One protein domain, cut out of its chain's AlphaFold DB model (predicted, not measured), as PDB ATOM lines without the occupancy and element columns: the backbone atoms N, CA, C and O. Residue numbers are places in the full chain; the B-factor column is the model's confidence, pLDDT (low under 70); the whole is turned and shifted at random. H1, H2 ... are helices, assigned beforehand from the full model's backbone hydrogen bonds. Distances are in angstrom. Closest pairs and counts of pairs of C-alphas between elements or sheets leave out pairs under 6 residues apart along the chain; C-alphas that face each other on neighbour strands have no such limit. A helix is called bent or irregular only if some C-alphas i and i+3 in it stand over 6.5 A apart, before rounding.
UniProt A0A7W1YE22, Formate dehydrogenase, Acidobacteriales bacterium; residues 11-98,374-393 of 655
ATOM      1  N   GLU A  11     147.451 110.370  63.130       88.25
ATOM      2  CA  GLU A  11     147.607 111.090  64.399       88.25
ATOM      3  C   GLU A  11     146.955 112.477  64.361       88.25
ATOM      4  O   GLU A  11     146.220 112.856  65.280       88.25
ATOM      5  N   SER A  12     147.138 113.211  63.259       86.56
ATOM      6  CA  SER A  12     146.468 114.497  63.053       86.56
ATOM      7  C   SER A  12     144.941 114.342  63.007       86.56
ATOM      8  O   SER A  12     144.224 115.179  63.563       86.56
ATOM      9  N   ALA A  13     144.422 113.250  62.432       85.25
ATOM     10  CA  ALA A  13     142.990 112.943  62.446       85.25
ATOM     11  C   ALA A  13     142.462 112.638  63.864       85.25
ATOM     12  O   ALA A  13     141.404 113.141  64.247       85.25
ATOM     13  N   ILE A  14     143.197 111.879  64.683       88.94
ATOM     14  CA  ILE A  14     142.820 111.622  66.084       88.94
ATOM     15  C   ILE A  14     142.830 112.916  66.906       88.94
ATOM     16  O   ILE A  14     141.894 113.174  67.668       88.94
ATOM     17  N   SER A  15     143.850 113.760  66.732       89.69
ATOM     18  CA  SER A  15     143.930 115.075  67.380       89.69
ATOM     19  C   SER A  15     142.736 115.966  67.006       89.69
ATOM     20  O   SER A  15     142.086 116.553  67.877       89.69
ATOM     21  N   ALA A  16     142.372 115.984  65.719       88.62
ATOM     22  CA  ALA A  16     141.201 116.688  65.209       88.62
ATOM     23  C   ALA A  16     139.895 116.217  65.863       88.62
ATOM     24  O   ALA A  16     139.107 117.042  66.332       88.62
ATOM     25  N   LEU A  17     139.677 114.899  65.938       89.94
ATOM     26  CA  LEU A  17     138.484 114.321  66.560       89.94
ATOM     27  C   LEU A  17     138.411 114.648  68.056       89.94
ATOM     28  O   LEU A  17     137.353 115.046  68.537       89.94
ATOM     29  N   ARG A  18     139.533 114.557  68.786       91.81
ATOM     30  CA  ARG A  18     139.594 114.941  70.207       91.81
ATOM     31  C   ARG A  18     139.202 116.399  70.416       91.81
ATOM     32  O   ARG A  18     138.422 116.691  71.316       91.81
ATOM     33  N   LYS A  19     139.706 117.307  69.575       92.44
ATOM     34  CA  LYS A  19     139.355 118.731  69.636       92.44
ATOM     35  C   LYS A  19     137.877 118.967  69.318       92.44
ATOM     36  O   LYS A  19     137.228 119.733  70.023       92.44
ATOM     37  N   TYR A  20     137.345 118.308  68.289       91.25
ATOM     38  CA  TYR A  20     135.944 118.447  67.884       91.25
ATOM     39  C   TYR A  20     134.978 117.969  68.978       91.25
ATOM     40  O   TYR A  20     134.034 118.673  69.329       91.25
ATOM     41  N   TYR A  21     135.259 116.808  69.573       93.69
ATOM     42  CA  TYR A  21     134.408 116.204  70.596       93.69
ATOM     43  C   TYR A  21     134.709 116.666  72.031       93.69
ATOM     44  O   TYR A  21     134.065 116.191  72.961       93.69
ATOM     45  N   ALA A  22     135.624 117.623  72.236       95.62
ATOM     46  CA  ALA A  22     136.076 118.054  73.565       95.62
ATOM     47  C   ALA A  22     134.946 118.536  74.496       95.62
ATOM     48  O   ALA A  22     135.062 118.418  75.713       95.62
ATOM     49  N   ARG A  23     133.845 119.060  73.939       94.62
ATOM     50  CA  ARG A  23     132.674 119.510  74.714       94.62
ATOM     51  C   ARG A  23     131.786 118.369  75.230       94.62
ATOM     52  O   ARG A  23     130.979 118.594  76.124       94.62
ATOM     53  N   PHE A  24     131.908 117.167  74.668       95.88
ATOM     54  CA  PHE A  24     131.084 116.009  75.016       95.88
ATOM     55  C   PHE A  24     131.728 115.198  76.133       95.88
ATOM     56  O   PHE A  24     132.169 114.066  75.939       95.88
ATOM     57  N   THR A  25     131.814 115.807  77.313       97.38
ATOM     58  CA  THR A  25     132.363 115.145  78.496       97.38
ATOM     59  C   THR A  25     131.339 114.185  79.121       97.38
ATOM     60  O   THR A  25     130.135 114.300  78.857       97.38
ATOM     61  N   PRO A  26     131.776 113.244  79.977       98.06
ATOM     62  CA  PRO A  26     130.861 112.419  80.763       98.06
ATOM     63  C   PRO A  26     129.848 113.236  81.580       98.06
ATOM     64  O   PRO A  26     128.688 112.852  81.660       98.06
ATOM     65  N   GLU A  27     130.252 114.385  82.126       98.19
ATOM     66  CA  GLU A  27     129.396 115.279  82.921       98.19
ATOM     67  C   GLU A  27     128.361 115.995  82.048       98.19
ATOM     68  O   GLU A  27     127.207 116.157  82.451       98.19
ATOM     69  N   PHE A  28     128.744 116.391  80.829       96.62
ATOM     70  CA  PHE A  28     127.788 116.890  79.842       96.62
ATOM     71  C   PHE A  28     126.732 115.820  79.533       96.62
ATOM     72  O   PHE A  28     125.533 116.087  79.607       96.62
ATOM     73  N   ALA A  29     127.164 114.594  79.235       96.75
ATOM     74  CA  ALA A  29     126.258 113.494  78.924       96.75
ATOM     75  C   ALA A  29     125.376 113.098  80.122       96.75
ATOM     76  O   ALA A  29     124.207 112.763  79.925       96.75
ATOM     77  N   GLU A  30     125.879 113.192  81.356       97.62
ATOM     78  CA  GLU A  30     125.087 113.004  82.575       97.62
ATOM     79  C   GLU A  30     123.982 114.050  82.702       97.62
ATOM     80  O   GLU A  30     122.823 113.694  82.915       97.62
ATOM     81  N   LYS A  31     124.305 115.329  82.480       95.06
ATOM     82  CA  LYS A  31     123.317 116.416  82.501       95.06
ATOM     83  C   LYS A  31     122.206 116.203  81.464       95.06
ATOM     84  O   LYS A  31     121.029 116.402  81.771       95.06
ATOM     85  N   GLU A  32     122.565 115.802  80.245       93.38
ATOM     86  CA  GLU A  32     121.596 115.638  79.154       93.38
ATOM     87  C   GLU A  32     120.759 114.352  79.295       93.38
ATOM     88  O   GLU A  32     119.548 114.381  79.079       93.38
ATOM     89  N   SER A  33     121.376 113.226  79.675       93.38
ATOM     90  CA  SER A  33     120.723 111.903  79.676       93.38
ATOM     91  C   SER A  33     120.156 111.466  81.028       93.38
ATOM     92  O   SER A  33     119.253 110.631  81.066       93.38
ATOM     93  N   GLY A  34     120.681 111.995  82.137       94.12
ATOM     94  CA  GLY A  34     120.403 111.517  83.494       94.12
ATOM     95  C   GLY A  34     121.152 110.235  83.893       94.12
ATOM     96  O   GLY A  34     120.947 109.736  84.997       94.12
ATOM     97  N   ILE A  35     122.011 109.684  83.027       97.12
ATOM     98  CA  ILE A  35     122.877 108.540  83.346       97.12
ATOM     99  C   ILE A  35     124.175 109.067  83.960       97.12
ATOM    100  O   ILE A  35     124.811 109.934  83.375       97.12
ATOM    101  N   SER A  36     124.613 108.519  85.096       98.44
ATOM    102  CA  SER A  36     125.824 109.018  85.761       98.44
ATOM    103  C   SER A  36     127.076 108.941  84.877       98.44
ATOM    104  O   SER A  36     127.304 107.944  84.182       98.44
ATOM    105  N   ALA A  37     127.942 109.951  84.968       98.62
ATOM    106  CA  ALA A  37     129.214 110.040  84.256       98.62
ATOM    107  C   ALA A  37     130.076 108.786  84.469       98.62
ATOM    108  O   ALA A  37     130.660 108.248  83.528       98.62
ATOM    109  N   ALA A  38     130.090 108.252  85.695       98.56
ATOM    110  CA  ALA A  38     130.792 107.013  86.023       98.56
ATOM    111  C   ALA A  38     130.263 105.804  85.228       98.56
ATOM    112  O   ALA A  38     131.053 104.990  84.748       98.56
ATOM    113  N   THR A  39     128.942 105.699  85.050       98.69
ATOM    114  CA  THR A  39     128.325 104.641  84.235       98.69
ATOM    115  C   THR A  39     128.693 104.808  82.767       98.69
ATOM    116  O   THR A  39     129.071 103.831  82.125       98.69
ATOM    117  N   ILE A  40     128.647 106.036  82.249       98.38
ATOM    118  CA  ILE A  40     129.018 106.351  80.864       98.38
ATOM    119  C   ILE A  40     130.474 105.952  80.585       98.38
ATOM    120  O   ILE A  40     130.745 105.250  79.613       98.38
ATOM    121  N   VAL A  41     131.409 106.331  81.464       98.50
ATOM    122  CA  VAL A  41     132.834 105.975  81.329       98.50
ATOM    123  C   VAL A  41     133.044 104.464  81.407       98.50
ATOM    124  O   VAL A  41     133.831 103.920  80.631       98.50
ATOM    125  N   ARG A  42     132.346 103.771  82.318       98.56
ATOM    126  CA  ARG A  42     132.414 102.307  82.415       98.56
ATOM    127  C   ARG A  42     131.954 101.648  81.113       98.56
ATOM    128  O   ARG A  42     132.704 100.853  80.561       98.56
ATOM    129  N   LEU A  43     130.782 102.025  80.601       97.69
ATOM    130  CA  LEU A  43     130.237 101.478  79.353       97.69
ATOM    131  C   LEU A  43     131.166 101.744  78.162       97.69
ATOM    132  O   LEU A  43     131.392 100.853  77.352       97.69
ATOM    133  N   ALA A  44     131.756 102.940  78.067       97.50
ATOM    134  CA  ALA A  44     132.710 103.255  77.007       97.50
ATOM    135  C   ALA A  44     133.952 102.342  77.039       97.50
ATOM    136  O   ALA A  44     134.426 101.918  75.986       97.50
ATOM    137  N   ARG A  45     134.460 102.007  78.235       98.38
ATOM    138  CA  ARG A  45     135.574 101.059  78.402       98.38
ATOM    139  C   ARG A  45     135.167  99.633  78.049       98.38
ATOM    140  O   ARG A  45     135.880  98.991  77.295       98.38
ATOM    141  N   GLU A  46     134.000  99.178  78.499       98.06
ATOM    142  CA  GLU A  46     133.475  97.849  78.152       98.06
ATOM    143  C   GLU A  46     133.289  97.684  76.631       98.06
ATOM    144  O   GLU A  46     133.614  96.637  76.073       98.06
ATOM    145  N   ILE A  47     132.830  98.734  75.936       97.88
ATOM    146  CA  ILE A  47     132.734  98.755  74.467       97.88
ATOM    147  C   ILE A  47     134.123  98.671  73.821       97.88
ATOM    148  O   ILE A  47     134.302  97.928  72.855       97.88
ATOM    149  N   ALA A  48     135.107  99.407  74.343       97.31
ATOM    150  CA  ALA A  48     136.479  99.347  73.846       97.31
ATOM    151  C   ALA A  48     137.099  97.952  74.054       97.31
ATOM    152  O   ALA A  48     137.695  97.408  73.126       97.31
ATOM    153  N   ASP A  49     136.890  97.346  75.225       98.00
ATOM    154  CA  ASP A  49     137.377  96.006  75.573       98.00
ATOM    155  C   ASP A  49     136.727  94.909  74.710       98.00
ATOM    156  O   ASP A  49     137.361  93.899  74.387       98.00
ATOM    157  N   ALA A  50     135.472  95.102  74.287       97.81
ATOM    158  CA  ALA A  50     134.802  94.198  73.353       97.81
ATOM    159  C   ALA A  50     135.468  94.187  71.961       97.81
ATOM    160  O   ALA A  50     135.430  93.160  71.268       97.81
ATOM    161  N   GLY A  51     136.086  95.303  71.556       97.69
ATOM    162  CA  GLY A  51     136.761  95.462  70.269       97.69
ATOM    163  C   GLY A  51     135.852  95.105  69.091       97.69
ATOM    164  O   GLY A  51     134.685  95.501  69.027       97.69
ATOM    165  N   SER A  52     136.353  94.277  68.175       97.31
ATOM    166  CA  SER A  52     135.609  93.849  66.985       97.31
ATOM    167  C   SER A  52     134.365  92.999  67.281       97.31
ATOM    168  O   SER A  52     133.602  92.713  66.364       97.31
ATOM    169  N   ARG A  53     134.110  92.617  68.536       97.25
ATOM    170  CA  ARG A  53     132.910  91.873  68.959       97.25
ATOM    171  C   ARG A  53     131.840  92.775  69.577       97.25
ATOM    172  O   ARG A  53     130.943  92.304  70.268       97.25
ATOM    173  N   PHE A  54     131.952  94.089  69.385       97.50
ATOM    174  CA  PHE A  54     130.910  95.021  69.788       97.50
ATOM    175  C   PHE A  54     129.748  95.012  68.787       97.50
ATOM    176  O   PHE A  54     129.907  95.405  67.624       97.50
ATOM    177  N   ALA A  55     128.567  94.639  69.271       94.69
ATOM    178  CA  ALA A  55     127.300  94.744  68.562       94.69
ATOM    179  C   ALA A  55     126.397  95.781  69.242       94.69
ATOM    180  O   ALA A  55     126.345  95.880  70.468       94.69
ATOM    181  N   SER A  56     125.658  96.543  68.440       93.06
ATOM    182  CA  SER A  56     124.632  97.460  68.930       93.06
ATOM    183  C   SER A  56     123.387  97.386  68.054       93.06
ATOM    184  O   SER A  56     123.458  97.025  66.873       93.06
ATOM    185  N   HIS A  57     122.241  97.726  68.645       89.38
ATOM    186  CA  HIS A  57     120.959  97.786  67.959       89.38
ATOM    187  C   HIS A  57     120.319  99.148  68.179       89.38
ATOM    188  O   HIS A  57     120.228  99.641  69.302       89.38
ATOM    189  N   LEU A  58     119.825  99.729  67.091       88.44
ATOM    190  CA  LEU A  58     119.061 100.960  67.114       88.44
ATOM    191  C   LEU A  58     117.610 100.640  66.778       88.44
ATOM    192  O   LEU A  58     117.315 100.090  65.717       88.44
ATOM    193  N   TRP A  59     116.695 101.015  67.668       86.12
ATOM    194  CA  TRP A  59     115.265 100.900  67.408       86.12
ATOM    195  C   TRP A  59     114.631 102.253  67.089       86.12
ATOM    196  O   TRP A  59     115.115 103.313  67.502       86.12
ATOM    197  N   ARG A  60     113.487 102.206  66.395       85.25
ATOM    198  CA  ARG A  60     112.750 103.377  65.900       85.25
ATOM    199  C   ARG A  60     112.410 104.429  66.957       85.25
ATOM    200  O   ARG A  60     112.342 105.600  66.618       85.25
ATOM    201  N   GLY A  61     112.254 104.053  68.230       86.81
ATOM    202  CA  GLY A  61     111.982 105.013  69.310       86.81
ATOM    203  C   GLY A  61     113.014 106.144  69.366       86.81
ATOM    204  O   GLY A  61     112.666 107.310  69.481       86.81
ATOM    205  N   SER A  62     114.291 105.818  69.182       88.06
ATOM    206  CA  SER A  62     115.356 106.826  69.140       88.06
ATOM    207  C   SER A  62     115.485 107.485  67.762       88.06
ATOM    208  O   SER A  62     115.556 108.710  67.683       88.06
ATOM    209  N   ALA A  63     115.461 106.683  66.690       89.38
ATOM    210  CA  ALA A  63     115.773 107.124  65.328       89.38
ATOM    211  C   ALA A  63     114.644 107.902  64.638       89.38
ATOM    212  O   ALA A  63     114.914 108.841  63.899       89.38
ATOM    213  N   SER A  64     113.389 107.514  64.873       92.00
ATOM    214  CA  SER A  64     112.203 108.165  64.312       92.00
ATOM    215  C   SER A  64     111.321 108.834  65.354       92.00
ATOM    216  O   SER A  64     110.359 109.498  65.001       92.00
ATOM    217  N   GLY A  65     111.576 108.641  66.648       93.62
ATOM    218  CA  GLY A  65     110.854 109.380  67.682       93.62
ATOM    219  C   GLY A  65     111.294 110.839  67.774       93.62
ATOM    220  O   GLY A  65     110.542 111.663  68.272       93.62
ATOM    221  N   ASN A  66     112.493 111.174  67.291       93.69
ATOM    222  CA  ASN A  66     113.155 112.435  67.595       93.69
ATOM    223  C   ASN A  66     113.595 113.189  66.345       93.69
ATOM    224  O   ASN A  66     114.147 112.598  65.417       93.69
ATOM    225  N   LEU A  67     113.457 114.511  66.408       94.62
ATOM    226  CA  LEU A  67     114.154 115.441  65.530       94.62
ATOM    227  C   LEU A  67     115.666 115.237  65.700       94.62
ATOM    228  O   LEU A  67     116.165 115.214  66.828       94.62
ATOM    229  N   GLY A  68     116.374 115.024  64.594       92.81
ATOM    230  CA  GLY A  68     117.783 114.636  64.595       92.81
ATOM    231  C   GLY A  68     118.036 113.164  64.947       92.81
ATOM    232  O   GLY A  68     119.188 112.781  65.132       92.81
ATOM    233  N   GLY A  69     117.011 112.305  65.029       93.38
ATOM    234  CA  GLY A  69     117.149 110.905  65.461       93.38
ATOM    235  C   GLY A  69     118.102 110.057  64.604       93.38
ATOM    236  O   GLY A  69     118.714 109.109  65.102       93.38
ATOM    237  N   TRP A  70     118.316 110.438  63.342       92.06
ATOM    238  CA  TRP A  70     119.317 109.846  62.447       92.06
ATOM    239  C   TRP A  70     120.765 110.072  62.922       92.06
ATOM    240  O   TRP A  70     121.640 109.264  62.602       92.06
ATOM    241  N   GLN A  71     121.041 111.098  63.735       93.62
ATOM    242  CA  GLN A  71     122.357 111.284  64.355       93.62
ATOM    243  C   GLN A  71     122.665 110.207  65.396       93.62
ATOM    244  O   GLN A  71     123.817 109.795  65.506       93.62
ATOM    245  N   THR A  72     121.658 109.660  66.086       92.81
ATOM    246  CA  THR A  72     121.852 108.516  66.996       92.81
ATOM    247  C   THR A  72     122.439 107.315  66.248       92.81
ATOM    248  O   THR A  72     123.371 106.671  66.729       92.81
ATOM    249  N   ALA A  73     121.961 107.052  65.025       91.25
ATOM    250  CA  ALA A  73     122.506 106.000  64.164       91.25
ATOM    251  C   ALA A  73     123.966 106.268  63.769       91.25
ATOM    252  O   ALA A  73     124.792 105.353  63.757       91.25
ATOM    253  N   ARG A  74     124.302 107.531  63.483       93.62
ATOM    254  CA  ARG A  74     125.667 107.944  63.128       93.62
ATOM    255  C   ARG A  74     126.620 107.884  64.318       93.62
ATOM    256  O   ARG A  74     127.756 107.454  64.148       93.62
ATOM    257  N   ALA A  75     126.159 108.248  65.511       93.12
ATOM    258  CA  ALA A  75     126.930 108.144  66.745       93.12
ATOM    259  C   ALA A  75     127.240 106.678  67.102       93.12
ATOM    260  O   ALA A  75     128.377 106.363  67.438       93.12
ATOM    261  N   LEU A  76     126.284 105.754  66.942       92.88
ATOM    262  CA  LEU A  76     126.555 104.316  67.103       92.88
ATOM    263  C   LEU A  76     127.502 103.781  66.021       92.88
ATOM    264  O   LEU A  76     128.423 103.024  66.322       92.88
ATOM    265  N   THR A  77     127.329 104.216  64.771       92.75
ATOM    266  CA  THR A  77     128.247 103.855  63.677       92.75
ATOM    267  C   THR A  77     129.677 104.334  63.949       92.75
ATOM    268  O   THR A  77     130.623 103.618  63.630       92.75
ATOM    269  N   LEU A  78     129.858 105.501  64.581       94.12
ATOM    270  CA  LEU A  78     131.176 105.977  65.012       94.12
ATOM    271  C   LEU A  78     131.831 104.997  65.992       94.12
ATOM    272  O   LEU A  78     133.006 104.684  65.822       94.12
ATOM    273  N   LEU A  79     131.087 104.461  66.965       95.19
ATOM    274  CA  LEU A  79     131.620 103.446  67.879       95.19
ATOM    275  C   LEU A  79     132.068 102.193  67.117       95.19
ATOM    276  O   LEU A  79     133.174 101.718  67.340       95.19
ATOM    277  N   HIS A  80     131.264 101.715  66.164       95.62
ATOM    278  CA  HIS A  80     131.626 100.569  65.325       95.62
ATOM    279  C   HIS A  80     132.865 100.813  64.453       95.62
ATOM    280  O   HIS A  80     133.660  99.897  64.236       95.62
ATOM    281  N   ALA A  81     133.053 102.042  63.964       93.38
ATOM    282  CA  ALA A  81     134.255 102.425  63.233       93.38
ATOM    283  C   ALA A  81     135.493 102.450  64.146       93.38
ATOM    284  O   ALA A  81     136.554 101.988  63.734       93.38
ATOM    285  N   LEU A  82     135.358 102.942  65.383       92.88
ATOM    286  CA  LEU A  82     136.448 102.989  66.364       92.88
ATOM    287  C   LEU A  82     136.851 101.598  66.869       92.88
ATOM    288  O   LEU A  82     138.030 101.357  67.106       92.88
ATOM    289  N   THR A  83     135.894 100.683  67.025       95.88
ATOM    290  CA  THR A  83     136.160  99.315  67.493       95.88
ATOM    291  C   THR A  83     136.505  98.337  66.367       95.88
ATOM    292  O   THR A  83     136.905  97.205  66.642       95.88
ATOM    293  N   GLY A  84     136.336  98.740  65.101       94.88
ATOM    294  CA  GLY A  84     136.532  97.868  63.942       94.88
ATOM    295  C   GLY A  84     135.545  96.698  63.901       94.88
ATOM    296  O   GLY A  84     135.908  95.609  63.458       94.88
ATOM    297  N   SER A  85     134.321  96.890  64.408       96.94
ATOM    298  CA  SER A  85     133.349  95.803  64.596       96.94
ATOM    299  C   SER A  85     132.321  95.651  63.471       96.94
ATOM    300  O   SER A  85     131.416  94.824  63.564       96.94
ATOM    301  N   VAL A  86     132.429  96.433  62.391       95.50
ATOM    302  CA  VAL A  86     131.542  96.285  61.227       95.50
ATOM    303  C   VAL A  86     131.930  95.037  60.438       95.50
ATOM    304  O   VAL A  86     133.045  94.943  59.931       95.50
ATOM    305  N   GLY A  87     130.992  94.109  60.265       93.94
ATOM    306  CA  GLY A  87     131.190  92.934  59.420       93.94
ATOM    307  C   GLY A  87     131.998  91.806  60.045       93.94
ATOM    308  O   GLY A  87     132.445  90.927  59.312       93.94
ATOM    309  N   THR A  88     132.219  91.827  61.355       95.94
ATOM    310  CA  THR A  88     133.011  90.836  62.091       95.94
ATOM    311  C   THR A  88     132.118  89.862  62.858       95.94
ATOM    312  O   THR A  88     130.963  90.155  63.170       95.94
ATOM    313  N   GLU A  89     132.659  88.692  63.190       94.94
ATOM    314  CA  GLU A  89     131.976  87.730  64.053       94.94
ATOM    315  C   GLU A  89     131.754  88.320  65.456       94.94
ATOM    316  O   GLU A  89     132.664  88.898  66.053       94.94
ATOM    317  N   GLY A  90     130.521  88.223  65.964       93.50
ATOM    318  CA  GLY A  90     130.094  88.874  67.208       93.50
ATOM    319  C   GLY A  90     129.939  90.400  67.116       93.50
ATOM    320  O   GLY A  90     129.503  91.013  68.085       93.50
ATOM    321  N   GLY A  91     130.288  91.013  65.982       94.94
ATOM    322  CA  GLY A  91     130.175  92.449  65.739       94.94
ATOM    323  C   GLY A  91     128.825  92.866  65.148       94.94
ATOM    324  O   GLY A  91     127.784  92.260  65.399       94.94
ATOM    325  N   HIS A  92     128.840  93.925  64.339       93.69
ATOM    326  CA  HIS A  92     127.656  94.500  63.704       93.69
ATOM    327  C   HIS A  92     127.684  94.278  62.190       93.69
ATOM    328  O   HIS A  92     128.552  94.807  61.494       93.69
ATOM    329  N   ASN A  93     126.724  93.520  61.660       92.38
ATOM    330  CA  ASN A  93     126.620  93.288  60.222       92.38
ATOM    331  C   ASN A  93     125.678  94.302  59.547       92.38
ATOM    332  O   ASN A  93     124.684  94.724  60.138       92.38
ATOM    333  N   LEU A  94     125.988  94.699  58.311       91.25
ATOM    334  CA  LEU A  94     125.143  95.616  57.548       91.25
ATOM    335  C   LEU A  94     123.969  94.854  56.944       91.25
ATOM    336  O   LEU A  94     124.141  93.801  56.338       91.25
ATOM    337  N   ASN A  95     122.772  95.429  57.018       89.69
ATOM    338  CA  ASN A  95     121.552  94.750  56.584       89.69
ATOM    339  C   ASN A  95     121.617  94.278  55.110       89.69
ATOM    340  O   ASN A  95     121.183  93.178  54.770       89.69
ATOM    341  N   ALA A  96     122.251  95.074  54.242       89.19
ATOM    342  CA  ALA A  96     122.457  94.759  52.832       89.19
ATOM    343  C   ALA A  96     123.334  93.514  52.586       89.19
ATOM    344  O   ALA A  96     123.348  93.001  51.469       89.19
ATOM    345  N   TRP A  97     124.077  93.033  53.588       93.06
ATOM    346  CA  TRP A  97     124.899  91.821  53.497       93.06
ATOM    347  C   TRP A  97     124.125  90.561  53.910       93.06
ATOM    348  O   TRP A  97     124.490  89.463  53.494       93.06
ATOM    349  N   ASN A  98     123.023  90.716  54.653       93.38
ATOM    350  CA  ASN A  98     122.208  89.622  55.198       93.38
ATOM    351  C   ASN A  98     120.854  89.464  54.496       93.38
ATOM    352  O   ASN A  98     120.233  88.404  54.571       93.38
ATOM    353  N   SER A 374     133.299 107.237  48.967       92.50
ATOM    354  CA  SER A 374     134.711 106.951  49.253       92.50
ATOM    355  C   SER A 374     135.066 105.463  49.333       92.50
ATOM    356  O   SER A 374     136.221 105.138  49.597       92.50
ATOM    357  N   ARG A 375     134.095 104.548  49.182       94.75
ATOM    358  CA  ARG A 375     134.257 103.096  49.410       94.75
ATOM    359  C   ARG A 375     134.789 102.727  50.809       94.75
ATOM    360  O   ARG A 375     135.132 101.574  51.064       94.75
ATOM    361  N   LYS A 376     134.790 103.682  51.744       92.19
ATOM    362  CA  LYS A 376     135.213 103.575  53.149       92.19
ATOM    363  C   LYS A 376     134.032 103.879  54.081       92.19
ATOM    364  O   LYS A 376     132.991 104.361  53.633       92.19
ATOM    365  N   LEU A 377     134.180 103.628  55.383       91.19
ATOM    366  CA  LEU A 377     133.246 104.169  56.379       91.19
ATOM    367  C   LEU A 377     133.474 105.682  56.511       91.19
ATOM    368  O   LEU A 377     134.546 106.127  56.918       91.19
ATOM    369  N   GLU A 378     132.473 106.477  56.142       90.25
ATOM    370  CA  GLU A 378     132.576 107.939  56.123       90.25
ATOM    371  C   GLU A 378     132.266 108.536  57.497       90.25
ATOM    372  O   GLU A 378     131.112 108.825  57.815       90.25
ATOM    373  N   LEU A 379     133.309 108.754  58.307       88.88
ATOM    374  CA  LEU A 379     133.187 109.537  59.543       88.88
ATOM    375  C   LEU A 379     132.789 110.984  59.222       88.88
ATOM    376  O   LEU A 379     131.796 111.494  59.738       88.88
ATOM    377  N   PHE A 380     133.533 111.618  58.315       91.44
ATOM    378  CA  PHE A 380     133.164 112.898  57.723       91.44
ATOM    379  C   PHE A 380     132.296 112.663  56.486       91.44
ATOM    380  O   PHE A 380     132.763 112.146  55.471       91.44
ATOM    381  N   SER A 381     131.033 113.075  56.550       93.06
ATOM    382  CA  SER A 381     130.115 113.019  55.420       93.06
ATOM    383  C   SER A 381     130.270 114.260  54.548       93.06
ATOM    384  O   SER A 381     129.674 115.309  54.807       93.06
ATOM    385  N   LYS A 382     131.018 114.115  53.449       91.75
ATOM    386  CA  LYS A 382     131.058 115.135  52.393       91.75
ATOM    387  C   LYS A 382     129.665 115.401  51.815       91.75
ATOM    388  O   LYS A 382     129.351 116.538  51.496       91.75
ATOM    389  N   THR A 383     128.812 114.377  51.753       93.44
ATOM    390  CA  THR A 383     127.423 114.534  51.297       93.44
ATOM    391  C   THR A 383     126.652 115.517  52.181       93.44
ATOM    392  O   THR A 383     125.991 116.394  51.651       93.44
ATOM    393  N   MET A 384     126.766 115.448  53.510       93.56
ATOM    394  CA  MET A 384     126.109 116.432  54.384       93.56
ATOM    395  C   MET A 384     126.635 117.854  54.137       93.56
ATOM    396  O   MET A 384     125.847 118.784  53.982       93.56
ATOM    397  N   ALA A 385     127.958 118.017  54.027       94.06
ATOM    398  CA  ALA A 385     128.578 119.317  53.771       94.06
ATOM    399  C   ALA A 385     128.160 119.926  52.421       94.06
ATOM    400  O   ALA A 385     127.780 121.092  52.367       94.06
ATOM    401  N   ASP A 386     128.180 119.127  51.353       93.94
ATOM    402  CA  ASP A 386     127.842 119.566  49.995       93.94
ATOM    403  C   ASP A 386     126.335 119.833  49.819       93.94
ATOM    404  O   ASP A 386     125.937 120.554  48.908       93.94
ATOM    405  N   TRP A 387     125.490 119.254  50.679       94.81
ATOM    406  CA  TRP A 387     124.030 119.371  50.614       94.81
ATOM    407  C   TRP A 387     123.467 120.258  51.726       94.81
ATOM    408  O   TRP A 387     122.402 119.979  52.266       94.81
ATOM    409  N   ASN A 388     124.165 121.359  52.018       93.38
ATOM    410  CA  ASN A 388     123.736 122.438  52.913       93.38
ATOM    411  C   ASN A 388     123.597 122.054  54.395       93.38
ATOM    412  O   ASN A 388     122.883 122.739  55.119       93.38
ATOM    413  N   TRP A 389     124.289 121.014  54.873       93.94
ATOM    414  CA  TRP A 389     124.319 120.617  56.291       93.94
ATOM    415  C   TRP A 389     125.752 120.388  56.830       93.94
ATOM    416  O   TRP A 389     126.043 119.322  57.387       93.94
ATOM    417  N   PRO A 390     126.690 121.344  56.658       93.44
ATOM    418  CA  PRO A 390     128.089 121.183  57.067       93.44
ATOM    419  C   PRO A 390     128.288 121.025  58.580       93.44
ATOM    420  O   PRO A 390     129.235 120.357  58.995       93.44
ATOM    421  N   GLU A 391     127.396 121.577  59.405       91.19
ATOM    422  CA  GLU A 391     127.411 121.412  60.863       91.19
ATOM    423  C   GLU A 391     127.175 119.958  61.297       91.19
ATOM    424  O   GLU A 391     127.547 119.564  62.397       91.19
ATOM    425  N   PHE A 392     126.615 119.140  60.404       91.88
ATOM    426  CA  PHE A 392     126.389 117.720  60.618       91.88
ATOM    427  C   PHE A 392     127.290 116.846  59.748       91.88
ATOM    428  O   PHE A 392     127.005 115.665  59.546       91.88
ATOM    429  N   ALA A 393     128.393 117.380  59.225       93.94
ATOM    430  CA  ALA A 393     129.340 116.567  58.473       93.94
ATOM    431  C   ALA A 393     129.945 115.451  59.344       93.94
ATOM    432  O   ALA A 393     130.119 114.337  58.857       93.94
TER     433      ALA A 393
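What this domain is: This is residues 11 to 98 and 374 to 393 of the 655 residues of the protein "Formate dehydrogenase" of Acidobacteriales bacterium (UniProt A0A7W1YE22). The model is an open frame of helices in which H2, H3 and H5 make two corners: H2 meets H3 near their first residues, and the last part of H3 meets the last part of H5. H5 runs through the middle of the whole, with little H4 at its first end; H6 and H7 are on the side of H5 away from H2, apart from the other helices, and residues 11 to 24, with H1, stick out. The printed part has 108 residues with seven named helices, H1 to H7 in order along the chain, and no named strand: the class is all helix. By the radius of gyration of the C-alphas, 15.0 A, it is compact, with spans of 37 by 37 by 36 A.

How they stand to each other: H1, residues 11 to 20, touches no helix. H2, residues 26 to 33, touches H3, residues 37 to 53, about perpendicular at 81 degrees; H3 does so with residues 37 to 41 alone, and the closest C-alphas, of Pro 26 and Ala 37, are 4.5 A apart. H3 has a kink of 31 degrees near residue 47 and is irregular, with C-alphas 49 and 52 being 9.0 A apart. Its residues 47 to 52 touch residues 80 to 83 of H5, which holds residues 69 to 83; the closest C-alphas, of Gly 51 and Thr 83, are 4.8 A apart. H3 and H5 stand at a steep tilt of 60 degrees, the same way. H4, residues 60 to 63, and H5 touch only at the corner by their link, closest at the C-alphas of Ala 63 and Gly 69, 4.0 A. H6, residues 95 to 98, and H7, residues 382 to 386, are apart. Every O i to N i+4 pair is within hydrogen-bond range in H1, H2 and H7; in H3 it is 11 of 13 and in H5 10 of 11, while H4 and H6 are too short for such a pair.

Where its parts are: H1 begins at C-alpha 11, (147.607, 111.090, 64.399), and is 14.2 A long from first to last C-alpha. H2 measures 10.2 A, H3 24.0 A and H5 22.4 A. H5 ends at C-alpha 83, (136.160, 99.315, 67.493). H7 ends at C-alpha 386, (127.842, 119.566, 49.995).

The domain as a whole: The two C-alphas farthest apart, of Glu 27 and Asn 98, are 38.5 A apart. Residues 99 to 373 are not printed, and C-alphas 98 and 374 are 22.2 A apart across this cut. Of the links printed whole, H5 to H6 is long, with 11 residues. The mean pLDDT of the printed part is 93.7, and no printed residue is under 70.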